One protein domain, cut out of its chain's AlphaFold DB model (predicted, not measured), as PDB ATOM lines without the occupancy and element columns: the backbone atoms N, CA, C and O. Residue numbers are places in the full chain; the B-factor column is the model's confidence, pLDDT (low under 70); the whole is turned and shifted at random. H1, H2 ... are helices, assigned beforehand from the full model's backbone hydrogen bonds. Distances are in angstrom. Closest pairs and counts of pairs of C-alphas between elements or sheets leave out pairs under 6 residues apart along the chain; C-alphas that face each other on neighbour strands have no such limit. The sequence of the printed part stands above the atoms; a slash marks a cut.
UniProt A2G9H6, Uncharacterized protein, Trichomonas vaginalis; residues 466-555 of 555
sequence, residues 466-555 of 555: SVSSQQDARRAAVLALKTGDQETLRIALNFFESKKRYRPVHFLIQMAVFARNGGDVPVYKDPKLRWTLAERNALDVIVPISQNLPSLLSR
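AT A GLANCE: This is residues 466 to 555 of the 555 residues of an uncharacterized protein of Trichomonas vaginalis (UniProt A2G9H6). The longest helix, H4, packs at a slant on H3, which joins the hairpin of H1 and H2 in an up-and-down bundle, each helix running against the one before. A long link folds back from H3 to H4. The printed part has 90 residues, 64 of them in the named helices H1 to H4, in that order along the chain, with no named strand; its class is all helix, and it is compact, with a radius of gyration of the C-alphas of 13.1 A and spans of 41 by 29 by 19 A.

IN THESE COORDINATES: H4, residues 533 to 553, is 30.3 A long and ends at C-alpha (19.508, -8.827, -10.447). H3 is residues 500 to 517, 25.3 A; H2 486 to 496, 15.3 A; H1 470 to 483, 19.8 A, from C-alpha (52.805, -17.522, -16.826).

HOW THE PARTS SIT: H3, the hub, touches H4 with residues 504 to 511 alone, at a steep tilt of 45 degrees; the closest C-alphas, Pro 504 and Glu 535, are 6.1 A apart. H1 and H2 touch, opposite ways at 24 degrees, a shallow tilt; the closest C-alphas, Ala 473 and Ala 492, are 4.7 A apart. H2 and H3, also a hairpin, touch at Phe 496 and Tyr 502, closest C-alphas 6.9 A apart. H4 is apart from H1 and H2. O i to N i+4 pairs are within hydrogen-bond range throughout H1, and in 5 of 7 in H2, 12 of 14 in H3 and 12 of 17 in H4.

THE WHOLE: The printed part has no cut; residues 527 to 529 and 555 have pLDDT under 70.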
ATOM      1  N   SER A 466      47.784 -10.021 -25.726       92.69
ATOM      2  CA  SER A 466      48.140 -11.343 -25.212       92.69
ATOM      3  C   SER A 466      49.331 -11.263 -24.250       92.69
ATOM      4  O   SER A 466      50.074 -10.280 -24.230       92.69
ATOM      5  N   VAL A 467      49.510 -12.314 -23.450       93.62
ATOM      6  CA  VAL A 467      50.660 -12.514 -22.558       93.62
ATOM      7  C   VAL A 467      51.396 -13.787 -22.968       93.62
ATOM      8  O   VAL A 467      50.770 -14.790 -23.315       93.62
ATOM      9  N   SER A 468      52.727 -13.754 -22.946       89.56
ATOM     10  CA  SER A 468      53.574 -14.852 -23.437       89.56
ATOM     11  C   SER A 468      54.001 -15.821 -22.334       89.56
ATOM     12  O   SER A 468      54.271 -16.992 -22.609       89.56
ATOM     13  N   SER A 469      54.036 -15.369 -21.077       92.06
ATOM     14  CA  SER A 469      54.501 -16.168 -19.947       92.06
ATOM     15  C   SER A 469      53.454 -16.313 -18.844       92.06
ATOM     16  O   SER A 469      52.496 -15.550 -18.719       92.06
ATOM     17  N   GLN A 470      53.661 -17.319 -17.990       91.00
ATOM     18  CA  GLN A 470      52.805 -17.522 -16.826       91.00
ATOM     19  C   GLN A 470      52.919 -16.383 -15.815       91.00
ATOM     20  O   GLN A 470      51.929 -16.058 -15.171       91.00
ATOM     21  N   GLN A 471      54.112 -15.816 -15.655       91.81
ATOM     22  CA  GLN A 471      54.341 -14.710 -14.736       91.81
ATOM     23  C   GLN A 471      53.615 -13.452 -15.218       91.81
ATOM     24  O   GLN A 471      52.907 -12.834 -14.430       91.81
ATOM     25  N   ASP A 472      53.692 -13.147 -16.516       92.31
ATOM     26  CA  ASP A 472      52.986 -12.004 -17.109       92.31
ATOM     27  C   ASP A 472      51.472 -12.156 -16.988       92.31
ATOM     28  O   ASP A 472      50.779 -11.201 -16.658       92.31
ATOM     29  N   ALA A 473      50.953 -13.369 -17.182       92.62
ATOM     30  CA  ALA A 473      49.534 -13.645 -17.007       92.62
ATOM     31  C   ALA A 473      49.064 -13.446 -15.556       92.62
ATOM     32  O   ALA A 473      47.988 -12.897 -15.335       92.62
ATOM     33  N   ARG A 474      49.860 -13.858 -14.556       92.81
ATOM     34  CA  ARG A 474      49.522 -13.602 -13.144       92.81
ATOM     35  C   ARG A 474      49.580 -12.113 -12.816       92.81
ATOM     36  O   ARG A 474      48.647 -11.598 -12.211       92.81
ATOM     37  N   ARG A 475      50.623 -11.422 -13.282       91.94
ATOM     38  CA  ARG A 475      50.769  -9.971 -13.133       91.94
ATOM     39  C   ARG A 475      49.593  -9.222 -13.756       91.94
ATOM     40  O   ARG A 475      49.028  -8.350 -13.111       91.94
ATOM     41  N   ALA A 476      49.183  -9.604 -14.966       94.19
ATOM     42  CA  ALA A 476      48.015  -9.041 -15.634       94.19
ATOM     43  C   ALA A 476      46.723  -9.292 -14.838       94.19
ATOM     44  O   ALA A 476      45.905  -8.388 -14.721       94.19
ATOM     45  N   ALA A 477      46.548 -10.476 -14.237       93.25
ATOM     46  CA  ALA A 477      45.387 -10.770 -13.393       93.25
ATOM     47  C   ALA A 477      45.351  -9.908 -12.116       93.25
ATOM     48  O   ALA A 477      44.295  -9.386 -11.765       93.25
ATOM     49  N   VAL A 478      46.496  -9.732 -11.447       91.75
ATOM     50  CA  VAL A 478      46.633  -8.857 -10.269       91.75
ATOM     51  C   VAL A 478      46.348  -7.401 -10.631       91.75
ATOM     52  O   VAL A 478      45.580  -6.730  -9.948       91.75
ATOM     53  N   LEU A 479      46.925  -6.929 -11.735       92.25
ATOM     54  CA  LEU A 479      46.719  -5.573 -12.230       92.25
ATOM     55  C   LEU A 479      45.250  -5.331 -12.587       92.25
ATOM     56  O   LEU A 479      44.694  -4.303 -12.214       92.25
ATOM     57  N   ALA A 480      44.599  -6.291 -13.246       92.62
ATOM     58  CA  ALA A 480      43.176  -6.220 -13.555       92.62
ATOM     59  C   ALA A 480      42.285  -6.213 -12.304       92.62
ATOM     60  O   ALA A 480      41.297  -5.486 -12.275       92.62
ATOM     61  N   LEU A 481      42.631  -6.982 -11.264       90.44
ATOM     62  CA  LEU A 481      41.925  -6.944  -9.980       90.44
ATOM     63  C   LEU A 481      42.022  -5.551  -9.340       90.44
ATOM     64  O   LEU A 481      40.991  -4.968  -9.018       90.44
ATOM     65  N   LYS A 482      43.239  -5.000  -9.234       88.25
ATOM     66  CA  LYS A 482      43.489  -3.664  -8.670       88.25
ATOM     67  C   LYS A 482      42.758  -2.564  -9.431       88.25
ATOM     68  O   LYS A 482      42.015  -1.791  -8.849       88.25
ATOM     69  N   THR A 483      42.957  -2.509 -10.745       88.50
ATOM     70  CA  THR A 483      42.424  -1.442 -11.611       88.50
ATOM     71  C   THR A 483      40.945  -1.612 -11.940       88.50
ATOM     72  O   THR A 483      40.298  -0.656 -12.355       88.50
ATOM     73  N   GLY A 484      40.399  -2.819 -11.778       88.00
ATOM     74  CA  GLY A 484      39.075  -3.166 -12.284       88.00
ATOM     75  C   GLY A 484      39.021  -3.322 -13.810       88.00
ATOM     76  O   GLY A 484      37.930  -3.375 -14.367       88.00
ATOM     77  N   ASP A 485      40.148  -3.397 -14.523       91.31
ATOM     78  CA  ASP A 485      40.134  -3.420 -15.987       91.31
ATOM     79  C   ASP A 485      39.725  -4.792 -16.571       91.31
ATOM     80  O   ASP A 485      40.494  -5.759 -16.576       91.31
ATOM     81  N   GLN A 486      38.505  -4.874 -17.114       92.00
ATOM     82  CA  GLN A 486      37.937  -6.117 -17.663       92.00
ATOM     83  C   GLN A 486      38.713  -6.673 -18.866       92.00
ATOM     84  O   GLN A 486      38.811  -7.892 -19.038       92.00
ATOM     85  N   GLU A 487      39.268  -5.807 -19.714       93.81
ATOM     86  CA  GLU A 487      40.021  -6.237 -20.892       93.81
ATOM     87  C   GLU A 487      41.359  -6.870 -20.495       93.81
ATOM     88  O   GLU A 487      41.703  -7.946 -20.987       93.81
ATOM     89  N   THR A 488      42.071  -6.262 -19.548       94.56
ATOM     90  CA  THR A 488      43.299  -6.814 -18.964       94.56
ATOM     91  C   THR A 488      43.009  -8.139 -18.271       94.56
ATOM     92  O   THR A 488      43.767  -9.097 -18.452       94.56
ATOM     93  N   LEU A 489      41.876  -8.246 -17.562       94.12
ATOM     94  CA  LEU A 489      41.445  -9.519 -16.986       94.12
ATOM     95  C   LEU A 489      41.255 -10.572 -18.081       94.12
ATOM     96  O   LEU A 489      41.784 -11.673 -17.969       94.12
ATOM     97  N   ARG A 490      40.552 -10.243 -19.168       93.50
ATOM     98  CA  ARG A 490      40.339 -11.162 -20.294       93.50
ATOM     99  C   ARG A 490      41.664 -11.628 -20.903       93.50
ATOM    100  O   ARG A 490      41.831 -12.821 -21.138       93.50
ATOM    101  N   ILE A 491      42.622 -10.719 -21.105       94.44
ATOM    102  CA  ILE A 491      43.970 -11.045 -21.600       94.44
ATOM    103  C   ILE A 491      44.662 -12.048 -20.666       94.44
ATOM    104  O   ILE A 491      45.191 -13.061 -21.131       94.44
ATOM    105  N   ALA A 492      44.617 -11.804 -19.353       93.56
ATOM    106  CA  ALA A 492      45.184 -12.703 -18.354       93.56
ATOM    107  C   ALA A 492      44.507 -14.085 -18.373       93.56
ATOM    108  O   ALA A 492      45.178 -15.119 -18.388       93.56
ATOM    109  N   LEU A 493      43.172 -14.116 -18.405       90.31
ATOM    110  CA  LEU A 493      42.382 -15.344 -18.337       90.31
ATOM    111  C   LEU A 493      42.509 -16.211 -19.589       90.31
ATOM    112  O   LEU A 493      42.594 -17.431 -19.452       90.31
ATOM    113  N   ASN A 494      42.606 -15.614 -20.781       91.31
ATOM    114  CA  ASN A 494      42.815 -16.348 -22.035       91.31
ATOM    115  C   ASN A 494      44.072 -17.230 -21.970       91.31
ATOM    116  O   ASN A 494      44.065 -18.382 -22.404       91.31
ATOM    117  N   PHE A 495      45.149 -16.738 -21.349       89.88
ATOM    118  CA  PHE A 495      46.373 -17.523 -21.171       89.88
ATOM    119  C   PHE A 495      46.179 -18.743 -20.260       89.88
ATOM    120  O   PHE A 495      46.847 -19.776 -20.408       89.88
ATOM    121  N   PHE A 496      45.278 -18.639 -19.285       84.44
ATOM    122  CA  PHE A 496      45.035 -19.697 -18.320       84.44
ATOM    123  C   PHE A 496      43.790 -20.548 -18.607       84.44
ATOM    124  O   PHE A 496      43.537 -21.494 -17.858       84.44
ATOM    125  N   GLU A 497      43.037 -20.275 -19.671       81.25
ATOM    126  CA  GLU A 497      41.778 -20.958 -19.998       81.25
ATOM    127  C   GLU A 497      41.945 -22.490 -20.081       81.25
ATOM    128  O   GLU A 497      41.169 -23.265 -19.511       81.25
ATOM    129  N   SER A 498      43.049 -22.936 -20.689       78.31
ATOM    130  CA  SER A 498      43.430 -24.353 -20.791       78.31
ATOM    131  C   SER A 498      43.975 -24.946 -19.481       78.31
ATOM    132  O   SER A 498      44.042 -26.167 -19.308       78.31
ATOM    133  N   LYS A 499      44.348 -24.108 -18.508       84.81
ATOM    134  CA  LYS A 499      45.037 -24.502 -17.273       84.81
ATOM    135  C   LYS A 499      44.045 -24.653 -16.129       84.81
ATOM    136  O   LYS A 499      43.993 -23.823 -15.222       84.81
ATOM    137  N   LYS A 500      43.336 -25.791 -16.119       82.31
ATOM    138  CA  LYS A 500      42.291 -26.122 -15.126       82.31
ATOM    139  C   LYS A 500      42.663 -25.789 -13.683       82.31
ATOM    140  O   LYS A 500      41.802 -25.348 -12.934       82.31
ATOM    141  N   ARG A 501      43.938 -25.963 -13.302       82.19
ATOM    142  CA  ARG A 501      44.411 -25.656 -11.949       82.19
ATOM    143  C   ARG A 501      43.980 -24.261 -11.499       82.19
ATOM    144  O   ARG A 501      43.417 -24.187 -10.425       82.19
ATOM    145  N   TYR A 502      44.123 -23.214 -12.311       84.62
ATOM    146  CA  TYR A 502      43.895 -21.822 -11.894       84.62
ATOM    147  C   TYR A 502      42.426 -21.359 -11.911       84.62
ATOM    148  O   TYR A 502      42.135 -20.246 -11.484       84.62
ATOM    149  N   ARG A 503      41.490 -22.212 -12.349       86.94
ATOM    150  CA  ARG A 503      40.056 -21.878 -12.427       86.94
ATOM    151  C   ARG A 503      39.450 -21.325 -11.124       86.94
ATOM    152  O   ARG A 503      38.686 -20.374 -11.243       86.94
ATOM    153  N   PRO A 504      39.765 -21.849  -9.916       89.88
ATOM    154  CA  PRO A 504      39.285 -21.284  -8.651       89.88
ATOM    155  C   PRO A 504      39.604 -19.795  -8.494       89.88
ATOM    156  O   PRO A 504      38.691 -18.983  -8.408       89.88
ATOM    157  N   VAL A 505      40.888 -19.431  -8.536       90.06
ATOM    158  CA  VAL A 505      41.332 -18.040  -8.367       90.06
ATOM    159  C   VAL A 505      40.785 -17.142  -9.470       90.06
ATOM    160  O   VAL A 505      40.350 -16.035  -9.181       90.06
ATOM    161  N   HIS A 506      40.734 -17.611 -10.720       89.81
ATOM    162  CA  HIS A 506      40.139 -16.811 -11.794       89.81
ATOM    163  C   HIS A 506      38.689 -16.466 -11.531       89.81
ATOM    164  O   HIS A 506      38.309 -15.323 -11.727       89.81
ATOM    165  N   PHE A 507      37.894 -17.449 -11.116       93.06
ATOM    166  CA  PHE A 507      36.490 -17.221 -10.830       93.06
ATOM    167  C   PHE A 507      36.327 -16.195  -9.703       93.06
ATOM    168  O   PHE A 507      35.512 -15.288  -9.828       93.06
ATOM    169  N   LEU A 508      37.155 -16.272  -8.654       93.44
ATOM    170  CA  LEU A 508      37.151 -15.280  -7.575       93.44
ATOM    171  C   LEU A 508      37.511 -13.870  -8.082       93.44
ATOM    172  O   LEU A 508      36.811 -12.914  -7.760       93.44
ATOM    173  N   ILE A 509      38.538 -13.733  -8.934       93.44
ATOM    174  CA  ILE A 509      38.898 -12.440  -9.552       93.44
ATOM    175  C   ILE A 509      37.775 -11.937 -10.468       93.44
ATOM    176  O   ILE A 509      37.434 -10.759 -10.428       93.44
ATOM    177  N   GLN A 510      37.179 -12.813 -11.283       93.88
ATOM    178  CA  GLN A 510      36.048 -12.466 -12.145       93.88
ATOM    179  C   GLN A 510      34.875 -11.944 -11.322       93.88
ATOM    180  O   GLN A 510      34.271 -10.958 -11.722       93.88
ATOM    181  N   MET A 511      34.578 -12.567 -10.179       95.00
ATOM    182  CA  MET A 511      33.527 -12.113  -9.269       95.00
ATOM    183  C   MET A 511      33.820 -10.726  -8.694       95.00
ATOM    184  O   MET A 511      32.929  -9.880  -8.696       95.00
ATOM    185  N   ALA A 512      35.057 -10.452  -8.271       93.00
ATOM    186  CA  ALA A 512      35.438  -9.127  -7.780       93.00
ATOM    187  C   ALA A 512      35.382  -8.048  -8.877       93.00
ATOM    188  O   ALA A 512      34.842  -6.963  -8.664       93.00
ATOM    189  N   VAL A 513      35.881  -8.347 -10.081       93.06
ATOM    190  CA  VAL A 513      35.839  -7.413 -11.221       93.06
ATOM    191  C   VAL A 513      34.409  -7.204 -11.730       93.06
ATOM    192  O   VAL A 513      34.062  -6.083 -12.108       93.06
ATOM    193  N   PHE A 514      33.568  -8.244 -11.702       94.25
ATOM    194  CA  PHE A 514      32.130  -8.146 -11.959       94.25
ATOM    195  C   PHE A 514      31.464  -7.209 -10.950       94.25
ATOM    196  O   PHE A 514      30.790  -6.274 -11.360       94.25
ATOM    197  N   ALA A 515      31.694  -7.397  -9.649       92.81
ATOM    198  CA  ALA A 515      31.086  -6.553  -8.624       92.81
ATOM    199  C   ALA A 515      31.463  -5.067  -8.780       92.81
ATOM    200  O   ALA A 515      30.645  -4.195  -8.513       92.81
ATOM    201  N   ARG A 516      32.667  -4.763  -9.278       89.38
ATOM    202  CA  ARG A 516      33.105  -3.382  -9.541       89.38
ATOM    203  C   ARG A 516      32.493  -2.777 -10.812       89.38
ATOM    204  O   ARG A 516      32.111  -1.612 -10.801       89.38
ATOM    205  N   ASN A 517      32.406  -3.541 -11.903       89.88
ATOM    206  CA  ASN A 517      32.161  -2.979 -13.243       89.88
ATOM    207  C   ASN A 517      30.907  -3.500 -13.958       89.88
ATOM    208  O   ASN A 517      30.560  -3.009 -15.031       89.88
ATOM    209  N   GLY A 518      30.233  -4.508 -13.413       91.25
ATOM    210  CA  GLY A 518      29.152  -5.208 -14.101       91.25
ATOM    211  C   GLY A 518      29.634  -6.213 -15.140       91.25
ATOM    212  O   GLY A 518      30.741  -6.748 -15.057       91.25
ATOM    213  N   GLY A 519      28.762  -6.492 -16.108       90.19
ATOM    214  CA  GLY A 519      28.922  -7.562 -17.093       90.19
ATOM    215  C   GLY A 519      28.095  -8.800 -16.745       90.19
ATOM    216  O   GLY A 519      27.170  -8.736 -15.936       90.19
ATOM    217  N   ASP A 520      28.424  -9.926 -17.372       91.81
ATOM    218  CA  ASP A 520      27.766 -11.198 -17.083       91.81
ATOM    219  C   ASP A 520      28.214 -11.739 -15.724       91.81
ATOM    220  O   ASP A 520      29.411 -11.764 -15.425       91.81
ATOM    221  N   VAL A 521      27.258 -12.223 -14.924       94.94
ATOM    222  CA  VAL A 521      27.564 -12.873 -13.642       94.94
ATOM    223  C   VAL A 521      28.454 -14.094 -13.909       94.94
ATOM    224  O   VAL A 521      28.033 -15.011 -14.627       94.94
ATOM    225  N   PRO A 522      29.674 -14.151 -13.345       93.75
ATOM    226  CA  PRO A 522      30.550 -15.299 -13.518       93.75
ATOM    227  C   PRO A 522      29.897 -16.584 -13.004       93.75
ATOM    228  O   PRO A 522      29.317 -16.622 -11.921       93.75
ATOM    229  N   VAL A 523      30.033 -17.672 -13.764       91.38
ATOM    230  CA  VAL A 523      29.505 -18.989 -13.383       91.38
ATOM    231  C   VAL A 523      30.662 -19.938 -13.124       91.38
ATOM    232  O   VAL A 523      31.448 -20.239 -14.028       91.38
ATOM    233  N   TYR A 524      30.744 -20.466 -11.903       89.81
ATOM    234  CA  TYR A 524      31.753 -21.460 -11.570       89.81
ATOM    235  C   TYR A 524      31.447 -22.801 -12.243       89.81
ATOM    236  O   TYR A 524      30.474 -23.485 -11.924       89.81
ATOM    237  N   LYS A 525      32.306 -23.198 -13.185       81.50
ATOM    238  CA  LYS A 525      32.237 -24.479 -13.895       81.50
ATOM    239  C   LYS A 525      33.469 -25.300 -13.516       81.50
ATOM    240  O   LYS A 525      34.517 -25.044 -14.101       81.50
ATOM    241  N   ASP A 526      33.339 -26.238 -12.564       72.00
ATOM    242  CA  ASP A 526      34.195 -27.434 -12.325       72.00
ATOM    243  C   ASP A 526      34.429 -27.730 -10.821       72.00
ATOM    244  O   ASP A 526      35.381 -27.223 -10.227       72.00
ATOM    245  N   PRO A 527      33.625 -28.609 -10.192       62.59
ATOM    246  CA  PRO A 527      33.790 -28.963  -8.780       62.59
ATOM    247  C   PRO A 527      34.907 -29.991  -8.506       62.59
ATOM    248  O   PRO A 527      35.106 -30.371  -7.355       62.59
ATOM    249  N   LYS A 528      35.626 -30.508  -9.518       61.00
ATOM    250  CA  LYS A 528      36.488 -31.707  -9.365       61.00
ATOM    251  C   LYS A 528      37.991 -31.416  -9.271       61.00
ATOM    252  O   LYS A 528      38.811 -32.285  -9.576       61.00
ATOM    253  N   LEU A 529      38.387 -30.216  -8.851       68.94
ATOM    254  CA  LEU A 529      39.797 -29.822  -8.761       68.94
ATOM    255  C   LEU A 529      40.356 -29.961  -7.339       68.94
ATOM    256  O   LEU A 529      39.663 -29.762  -6.350       68.94
ATOM    257  N   ARG A 530      41.657 -30.268  -7.233       73.31
ATOM    258  CA  ARG A 530      42.386 -30.141  -5.962       73.31
ATOM    259  C   ARG A 530      42.626 -28.660  -5.670       73.31
ATOM    260  O   ARG A 530      43.564 -28.067  -6.212       73.31
ATOM    261  N   TRP A 531      41.779 -28.094  -4.824       83.94
ATOM    262  CA  TRP A 531      41.884 -26.722  -4.341       83.94
ATOM    263  C   TRP A 531      43.002 -26.569  -3.303       83.94
ATOM    264  O   TRP A 531      43.382 -27.531  -2.617       83.94
ATOM    265  N   THR A 532      43.559 -25.364  -3.207       86.12
ATOM    266  CA  THR A 532      44.206 -24.936  -1.960       86.12
ATOM    267  C   THR A 532      43.142 -24.697  -0.892       86.12
ATOM    268  O   THR A 532      41.947 -24.645  -1.189       86.12
ATOM    269  N   LEU A 533      43.549 -24.622   0.374       83.88
ATOM    270  CA  LEU A 533      42.613 -24.337   1.460       83.88
ATOM    271  C   LEU A 533      41.978 -22.948   1.298       83.88
ATOM    272  O   LEU A 533      40.766 -22.827   1.426       83.88
ATOM    273  N   ALA A 534      42.783 -21.955   0.920       84.88
ATOM    274  CA  ALA A 534      42.330 -20.594   0.655       84.88
ATOM    275  C   ALA A 534      41.310 -20.533  -0.491       84.88
ATOM    276  O   ALA A 534      40.216 -19.994  -0.334       84.88
ATOM    277  N   GLU A 535      41.621 -21.188  -1.619       88.50
ATOM    278  CA  GLU A 535      40.694 -21.315  -2.748       88.50
ATOM    279  C   GLU A 535      39.373 -21.957  -2.323       88.50
ATOM    280  O   GLU A 535      38.311 -21.446  -2.663       88.50
ATOM    281  N   ARG A 536      39.430 -23.071  -1.584       88.25
ATOM    282  CA  ARG A 536      38.228 -23.771  -1.127       88.25
ATOM    283  C   ARG A 536      37.361 -22.874  -0.251       88.25
ATOM    284  O   ARG A 536      36.174 -22.752  -0.518       88.25
ATOM    285  N   ASN A 537      37.954 -22.249   0.762       87.44
ATOM    286  CA  ASN A 537      37.221 -21.443   1.732       87.44
ATOM    287  C   ASN A 537      36.560 -20.230   1.064       87.44
ATOM    288  O   ASN A 537      35.404 -19.928   1.343       87.44
ATOM    289  N   ALA A 538      37.261 -19.574   0.136       90.38
ATOM    290  CA  ALA A 538      36.693 -18.477  -0.637       90.38
ATOM    291  C   ALA A 538      35.564 -18.953  -1.573       90.38
ATOM    292  O   ALA A 538      34.524 -18.301  -1.676       90.38
ATOM    293  N   LEU A 539      35.739 -20.099  -2.244       91.44
ATOM    294  CA  LEU A 539      34.724 -20.662  -3.138       91.44
ATOM    295  C   LEU A 539      33.461 -21.116  -2.399       91.44
ATOM    296  O   LEU A 539      32.372 -20.915  -2.932       91.44
ATOM    297  N   ASP A 540      33.597 -21.687  -1.199       90.44
ATOM    298  CA  ASP A 540      32.466 -22.154  -0.389       90.44
ATOM    299  C   ASP A 540      31.471 -21.008  -0.088       90.44
ATOM    300  O   ASP A 540      30.277 -21.266   0.028       90.44
ATOM    301  N   VAL A 541      31.931 -19.748  -0.058       91.94
ATOM    302  CA  VAL A 541      31.087 -18.551   0.126       91.94
ATOM    303  C   VAL A 541      30.669 -17.906  -1.199       91.94
ATOM    304  O   VAL A 541      29.501 -17.568  -1.389       91.94
ATOM    305  N   ILE A 542      31.600 -17.732  -2.143       94.31
ATOM    306  CA  ILE A 542      31.338 -16.963  -3.371       94.31
ATOM    307  C   ILE A 542      30.500 -17.729  -4.397       94.31
ATOM    308  O   ILE A 542      29.716 -17.111  -5.119       94.31
ATOM    309  N   VAL A 543      30.628 -19.056  -4.481       94.81
ATOM    310  CA  VAL A 543      29.857 -19.849  -5.452       94.81
ATOM    311  C   VAL A 543      28.345 -19.784  -5.172       94.81
ATOM    312  O   VAL A 543      27.602 -19.520  -6.120       94.81
ATOM    313  N   PRO A 544      27.858 -19.955  -3.925       95.12
ATOM    314  CA  PRO A 544      26.446 -19.733  -3.608       95.12
ATOM    315  C   PRO A 544      25.948 -18.334  -3.991       95.12
ATOM    316  O   PRO A 544      24.904 -18.210  -4.631       95.12
ATOM    317  N   ILE A 545      26.727 -17.286  -3.688       95.69
ATOM    318  CA  ILE A 545      26.395 -15.904  -4.068       95.69
ATOM    319  C   ILE A 545      26.248 -15.796  -5.590       95.69
ATOM    320  O   ILE A 545      25.202 -15.373  -6.079       95.69
ATOM    321  N   SER A 546      27.246 -16.234  -6.365       96.25
ATOM    322  CA  SER A 546      27.212 -16.115  -7.829       96.25
ATOM    323  C   SER A 546      26.040 -16.863  -8.464       96.25
ATOM    324  O   SER A 546      25.517 -16.442  -9.489       96.25
ATOM    325  N   GLN A 547      25.641 -17.997  -7.881       95.75
ATOM    326  CA  GLN A 547      24.516 -18.799  -8.367       95.75
ATOM    327  C   GLN A 547      23.171 -18.113  -8.128       95.75
ATOM    328  O   GLN A 547      22.280 -18.223  -8.970       95.75
ATOM    329  N   ASN A 548      23.028 -17.402  -7.009       96.31
ATOM    330  CA  ASN A 548      21.776 -16.756  -6.640       96.31
ATOM    331  C   ASN A 548      21.624 -15.342  -7.234       96.31
ATOM    332  O   ASN A 548      20.506 -14.923  -7.549       96.31
ATOM    333  N   LEU A 549      22.734 -14.630  -7.465       95.88
ATOM    334  CA  LEU A 549      22.748 -13.257  -7.989       95.88
ATOM    335  C   LEU A 549      21.877 -13.026  -9.237       95.88
ATOM    336  O   LEU A 549      21.136 -12.046  -9.234       95.88
ATOM    337  N   PRO A 550      21.865 -13.879 -10.283       95.38
ATOM    338  CA  PRO A 550      21.010 -13.653 -11.450       95.38
ATOM    339  C   PRO A 550      19.521 -13.504 -11.099       95.38
ATOM    340  O   PRO A 550      18.813 -12.714 -11.724       95.38
ATOM    341  N   SER A 551      19.039 -14.216 -10.076       94.50
ATOM    342  CA  SER A 551      17.651 -14.092  -9.609       94.50
ATOM    343  C   SER A 551      17.396 -12.761  -8.889       94.50
ATOM    344  O   SER A 551      16.324 -12.172  -9.022       94.50
ATOM    345  N   LEU A 552      18.399 -12.245  -8.177       94.44
ATOM    346  CA  LEU A 552      18.325 -10.975  -7.460       94.44
ATOM    347  C   LEU A 552      18.460  -9.766  -8.399       94.44
ATOM    348  O   LEU A 552      17.854  -8.730  -8.143       94.44
ATOM    349  N   LEU A 553      19.222  -9.904  -9.489       92.19
ATOM    350  CA  LEU A 553      19.508  -8.827 -10.447       92.19
ATOM    351  C   LEU A 553      18.470  -8.691 -11.577       92.19
ATOM    352  O   LEU A 553      18.434  -7.660 -12.241       92.19
ATOM    353  N   SER A 554      17.648  -9.715 -11.831       82.94
ATOM    354  CA  SER A 554      16.739  -9.795 -12.995       82.94
ATOM    355  C   SER A 554      15.409  -9.035 -12.853       82.94
ATOM    356  O   SER A 554      14.499  -9.229 -13.661       82.94
ATOM    357  N   ARG A 555      15.272  -8.164 -11.851       59.91
ATOM    358  CA  ARG A 555      14.066  -7.368 -11.578       59.91
ATOM    359  C   ARG A 555      14.430  -5.994 -11.068       59.91
ATOM    360  O   ARG A 555      13.547  -5.111 -11.108       59.91
TER     361      ARG A 555